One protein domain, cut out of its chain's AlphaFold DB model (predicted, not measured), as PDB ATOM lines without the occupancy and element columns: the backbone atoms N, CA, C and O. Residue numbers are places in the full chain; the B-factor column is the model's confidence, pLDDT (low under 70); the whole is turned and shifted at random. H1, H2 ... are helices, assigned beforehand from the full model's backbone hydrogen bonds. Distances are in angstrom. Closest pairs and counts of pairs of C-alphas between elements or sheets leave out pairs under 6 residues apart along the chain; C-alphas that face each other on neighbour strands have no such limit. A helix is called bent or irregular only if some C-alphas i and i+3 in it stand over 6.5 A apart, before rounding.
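AT A GLANCE: This is residues 127 to 146 and 155 to 177 of the 216 residues of the protein "Semialdhyde_dh domain-containing protein" of uncultured bacterium (UniProt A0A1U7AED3). Two separate helical pieces lie one beyond the other along a rod, with no contact between them: H2, sharply kinked near residue 163, and H1, one unbent helix whose residue 127 end is nearer to H2. The printed part has 43 residues with two named helices, H1 then H2, and no named strand; the class is all helix. It is extended, with a radius of gyration of the C-alphas of 18.0 A and spans of 52 by 20 by 12 A.

HOW THE PARTS SIT: H2, residues 156 to 175, has a kink of 95 degrees near residue 163. It is irregular, with C-alphas 158 and 161 8.6 A apart. H1, residues 127 to 141, is apart from H2. O i to N i+4 pairs are within hydrogen-bond range in 12 of 16 cases in H2 and 10 of 11 in H1.

IN THESE COORDINATES: H2 measures 18.1 A from C-alpha 156 to C-alpha 175 at (-6.123, 82.085, -142.023). H1 measures 21.7 A from C-alpha 127 at (11.070, 101.082, -126.803) to C-alpha 141.

THE WHOLE: The farthest C-alphas, Asn 143 and Trp 177, are 52.7 A apart. Residues 147 to 154 are not printed; C-alphas 146 and 155 are 28.4 A apart across this cut. No printed residue is under 70 in pLDDT.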
ATOM      1  N   ALA A 127      11.167 102.305-127.613       88.88
ATOM      2  CA  ALA A 127      11.070 101.082-126.803       88.88
ATOM      3  C   ALA A 127      12.265 100.118-126.965       88.88
ATOM      4  O   ALA A 127      12.798  99.623-125.974       88.88
ATOM      5  N   ALA A 128      12.738  99.898-128.198       89.31
ATOM      6  CA  ALA A 128      13.906  99.049-128.453       89.31
ATOM      7  C   ALA A 128      15.191  99.614-127.818       89.31
ATOM      8  O   ALA A 128      15.969  98.869-127.222       89.31
ATOM      9  N   THR A 129      15.384 100.935-127.880       89.75
ATOM     10  CA  THR A 129      16.487 101.626-127.203       89.75
ATOM     11  C   THR A 129      16.359 101.512-125.688       89.75
ATOM     12  O   THR A 129      17.364 101.269-125.030       89.75
ATOM     13  N   GLN A 130      15.154 101.626-125.118       91.50
ATOM     14  CA  GLN A 130      14.953 101.467-123.670       91.50
ATOM     15  C   GLN A 130      15.326 100.055-123.190       91.50
ATOM     16  O   GLN A 130      16.009  99.899-122.172       91.50
ATOM     17  N   ALA A 131      14.915  99.028-123.941       91.62
ATOM     18  CA  ALA A 131      15.232  97.634-123.645       91.62
ATOM     19  C   ALA A 131      16.747  97.376-123.716       91.62
ATOM     20  O   ALA A 131      17.329  96.850-122.765       91.62
ATOM     21  N   ALA A 132      17.399  97.816-124.798       92.38
ATOM     22  CA  ALA A 132      18.843  97.673-124.966       92.38
ATOM     23  C   ALA A 132      19.629  98.455-123.899       92.38
ATOM     24  O   ALA A 132      20.551  97.914-123.289       92.38
ATOM     25  N   ALA A 133      19.232  99.701-123.618       92.06
ATOM     26  CA  ALA A 133      19.879 100.548-122.621       92.06
ATOM     27  C   ALA A 133      19.803  99.940-121.215       92.06
ATOM     28  O   ALA A 133      20.771 100.023-120.470       92.06
ATOM     29  N   SER A 134      18.689  99.295-120.858       91.12
ATOM     30  CA  SER A 134      18.529  98.661-119.542       91.12
ATOM     31  C   SER A 134      19.547  97.542-119.308       91.12
ATOM     32  O   SER A 134      20.101  97.437-118.217       91.12
ATOM     33  N   VAL A 135      19.839  96.740-120.338       91.75
ATOM     34  CA  VAL A 135      20.875  95.697-120.278       91.75
ATOM     35  C   VAL A 135      22.270  96.323-120.305       91.75
ATOM     36  O   VAL A 135      23.111  96.007-119.463       91.75
ATOM     37  N   ALA A 136      22.504  97.258-121.229       91.88
ATOM     38  CA  ALA A 136      23.790  97.930-121.379       91.88
ATOM     39  C   ALA A 136      24.210  98.675-120.102       91.88
ATOM     40  O   ALA A 136      25.375  98.623-119.728       91.88
ATOM     41  N   ALA A 137      23.270  99.304-119.389       91.75
ATOM     42  CA  ALA A 137      23.537 100.008-118.138       91.75
ATOM     43  C   ALA A 137      24.086  99.081-117.042       91.75
ATOM     44  O   ALA A 137      24.954  99.485-116.269       91.75
ATOM     45  N   VAL A 138      23.614  97.832-116.978       91.38
ATOM     46  CA  VAL A 138      24.126  96.834-116.028       91.38
ATOM     47  C   VAL A 138      25.526  96.379-116.435       91.38
ATOM     48  O   VAL A 138      26.432  96.382-115.604       91.38
ATOM     49  N   LEU A 139      25.731  96.054-117.713       92.50
ATOM     50  CA  LEU A 139      27.032  95.610-118.231       92.50
ATOM     51  C   LEU A 139      28.109  96.699-118.133       92.50
ATOM     52  O   LEU A 139      29.263  96.407-117.823       92.50
ATOM     53  N   ALA A 140      27.734  97.963-118.337       89.75
ATOM     54  CA  ALA A 140      28.628  99.105-118.185       89.75
ATOM     55  C   ALA A 140      29.117  99.257-116.735       89.75
ATOM     56  O   ALA A 140      30.299  99.504-116.515       89.75
ATOM     57  N   ARG A 141      28.249  99.034-115.735       89.38
ATOM     58  CA  ARG A 141      28.642  99.055-114.310       89.38
ATOM     59  C   ARG A 141      29.611  97.935-113.936       89.38
ATOM     60  O   ARG A 141      30.397  98.104-113.012       89.38
ATOM     61  N   LEU A 142      29.555  96.811-114.646       93.25
ATOM     62  CA  LEU A 142      30.491  95.695-114.485       93.25
ATOM     63  C   LEU A 142      31.796  95.898-115.271       93.25
ATOM     64  O   LEU A 142      32.709  95.090-115.142       93.25
ATOM     65  N   ASN A 143      31.890  96.968-116.070       88.44
ATOM     66  CA  ASN A 143      33.016  97.259-116.953       88.44
ATOM     67  C   ASN A 143      33.321  96.119-117.950       88.44
ATOM     68  O   ASN A 143      34.475  95.874-118.297       88.44
ATOM     69  N   THR A 144      32.285  95.399-118.400       89.88
ATOM     70  CA  THR A 144      32.408  94.250-119.322       89.88
ATOM     71  C   THR A 144      31.914  94.549-120.733       89.88
ATOM     72  O   THR A 144      31.923  93.666-121.590       89.88
ATOM     73  N   LEU A 145      31.410  95.758-120.981       87.56
ATOM     74  CA  LEU A 145      30.856  96.127-122.277       87.56
ATOM     75  C   LEU A 145      31.980  96.609-123.204       87.56
ATOM     76  O   LEU A 145      32.503  97.702-123.014       87.56
ATOM     77  N   GLY A 146      32.343  95.782-124.187       88.25
ATOM     78  CA  GLY A 146      33.208  96.168-125.306       88.25
ATOM     79  C   GLY A 146      32.362  96.619-126.493       88.25
ATOM     80  O   GLY A 146      32.009  97.789-126.604       88.25
ATOM     81  N   ALA A 155       7.407  95.122-133.062       92.94
ATOM     82  CA  ALA A 155       5.985  94.823-133.173       92.94
ATOM     83  C   ALA A 155       5.278  95.791-134.138       92.94
ATOM     84  O   ALA A 155       5.642  96.963-134.239       92.94
ATOM     85  N   ALA A 156       4.199  95.327-134.779       94.12
ATOM     86  CA  ALA A 156       3.383  96.149-135.678       94.12
ATOM     87  C   ALA A 156       2.742  97.367-134.982       94.12
ATOM     88  O   ALA A 156       2.479  98.375-135.634       94.12
ATOM     89  N   SER A 157       2.562  97.312-133.657       91.25
ATOM     90  CA  SER A 157       2.117  98.451-132.843       91.25
ATOM     91  C   SER A 157       3.069  99.647-132.885       91.25
ATOM     92  O   SER A 157       2.634 100.768-132.632       91.25
ATOM     93  N   GLY A 158       4.338  99.454-133.269       86.38
ATOM     94  CA  GLY A 158       5.272 100.554-133.518       86.38
ATOM     95  C   GLY A 158       4.828 101.476-134.661       86.38
ATOM     96  O   GLY A 158       5.144 102.660-134.644       86.38
ATOM     97  N   ALA A 159       4.035 100.965-135.609       86.69
ATOM     98  CA  ALA A 159       3.387 101.755-136.658       86.69
ATOM     99  C   ALA A 159       1.997 102.284-136.233       86.69
ATOM    100  O   ALA A 159       1.193 102.703-137.068       86.69
ATOM    101  N   GLY A 160       1.694 102.258-134.933       86.69
ATOM    102  CA  GLY A 160       0.423 102.693-134.372       86.69
ATOM    103  C   GLY A 160      -0.741 101.759-134.707       86.69
ATOM    104  O   GLY A 160      -0.565 100.605-135.103       86.69
ATOM    105  N   ARG A 161      -1.960 102.280-134.539       88.12
ATOM    106  CA  ARG A 161      -3.204 101.520-134.715       88.12
ATOM    107  C   ARG A 161      -3.348 100.943-136.127       88.12
ATOM    108  O   ARG A 161      -3.684  99.773-136.261       88.12
ATOM    109  N   GLY A 162      -2.983 101.716-137.153       90.50
ATOM    110  CA  GLY A 162      -3.015 101.256-138.544       90.50
ATOM    111  C   GLY A 162      -2.100 100.053-138.804       90.50
ATOM    112  O   GLY A 162      -2.482  99.148-139.537       90.50
ATOM    113  N   GLY A 163      -0.932  99.985-138.155       93.06
ATOM    114  CA  GLY A 163      -0.048  98.818-138.246       93.06
ATOM    115  C   GLY A 163      -0.654  97.560-137.624       93.06
ATOM    116  O   GLY A 163      -0.574  96.476-138.205       93.06
ATOM    117  N   VAL A 164      -1.301  97.703-136.464       94.88
ATOM    118  CA  VAL A 164      -2.010  96.600-135.794       94.88
ATOM    119  C   VAL A 164      -3.193  96.120-136.633       94.88
ATOM    120  O   VAL A 164      -3.341  94.918-136.853       94.88
ATOM    121  N   GLU A 165      -4.009  97.048-137.132       95.31
ATOM    122  CA  GLU A 165      -5.172  96.753-137.974       95.31
ATOM    123  C   GLU A 165      -4.754  96.069-139.281       95.31
ATOM    124  O   GLU A 165      -5.351  95.064-139.668       95.31
ATOM    125  N   GLU A 166      -3.684  96.539-139.925       96.62
ATOM    126  CA  GLU A 166      -3.161  95.941-141.153       96.62
ATOM    127  C   GLU A 166      -2.616  94.528-140.915       96.62
ATOM    128  O   GLU A 166      -2.944  93.609-141.672       96.62
ATOM    129  N   LEU A 167      -1.848  94.315-139.839       97.31
ATOM    130  CA  LEU A 167      -1.377  92.982-139.462       97.31
ATOM    131  C   LEU A 167      -2.557  92.034-139.207       97.31
ATOM    132  O   LEU A 167      -2.585  90.929-139.751       97.31
ATOM    133  N   ALA A 168      -3.552  92.467-138.429       96.38
ATOM    134  CA  ALA A 168      -4.745  91.672-138.138       96.38
ATOM    135  C   ALA A 168      -5.524  91.329-139.419       96.38
ATOM    136  O   ALA A 168      -5.932  90.180-139.629       96.38
ATOM    137  N   ARG A 169      -5.673  92.303-140.323       97.12
ATOM    138  CA  ARG A 169      -6.331  92.137-141.623       97.12
ATOM    139  C   ARG A 169      -5.595  91.129-142.509       97.12
ATOM    140  O   ARG A 169      -6.236  90.300-143.159       97.12
ATOM    141  N   GLN A 170      -4.265  91.193-142.567       96.38
ATOM    142  CA  GLN A 170      -3.450  90.256-143.347       96.38
ATOM    143  C   GLN A 170      -3.461  88.846-142.745       96.38
ATOM    144  O   GLN A 170      -3.684  87.881-143.477       96.38
ATOM    145  N   ALA A 171      -3.301  88.720-141.427       95.81
ATOM    146  CA  ALA A 171      -3.335  87.437-140.726       95.81
ATOM    147  C   ALA A 171      -4.682  86.721-140.911       95.81
ATOM    148  O   ALA A 171      -4.713  85.539-141.252       95.81
ATOM    149  N   THR A 172      -5.795  87.450-140.791       95.50
ATOM    150  CA  THR A 172      -7.146  86.908-141.016       95.50
ATOM    151  C   THR A 172      -7.321  86.413-142.451       95.50
ATOM    152  O   THR A 172      -7.843  85.321-142.678       95.50
ATOM    153  N   ARG A 173      -6.830  87.177-143.437       94.88
ATOM    154  CA  ARG A 173      -6.874  86.786-144.853       94.88
ATOM    155  C   ARG A 173      -6.094  85.496-145.117       94.88
ATOM    156  O   ARG A 173      -6.551  84.666-145.896       94.88
ATOM    157  N   ILE A 174      -4.931  85.335-144.486       94.00
ATOM    158  CA  ILE A 174      -4.116  84.118-144.604       94.00
ATOM    159  C   ILE A 174      -4.815  82.937-143.924       94.00
ATOM    160  O   ILE A 174      -4.863  81.855-144.498       94.00
ATOM    161  N   ALA A 175      -5.403  83.137-142.743       91.38
ATOM    162  CA  ALA A 175      -6.123  82.085-142.023       91.38
ATOM    163  C   ALA A 175      -7.336  81.553-142.808       91.38
ATOM    164  O   ALA A 175      -7.656  80.370-142.738       91.38
ATOM    165  N   GLN A 176      -7.986  82.418-143.588       91.12
ATOM    166  CA  GLN A 176      -9.103  82.067-144.468       91.12
ATOM    167  C   GLN A 176      -8.650  81.583-145.856       91.12
ATOM    168  O   GLN A 176      -9.489  81.308-146.719       91.12
ATOM    169  N   TRP A 177      -7.340  81.489-146.108       84.44
ATOM    170  CA  TRP A 177      -6.826  81.089-147.411       84.44
ATOM    171  C   TRP A 177      -7.184  79.623-147.701       84.44
ATOM    172  O   TRP A 177      -6.807  78.737-146.928       84.44
TER     173      TRP A 177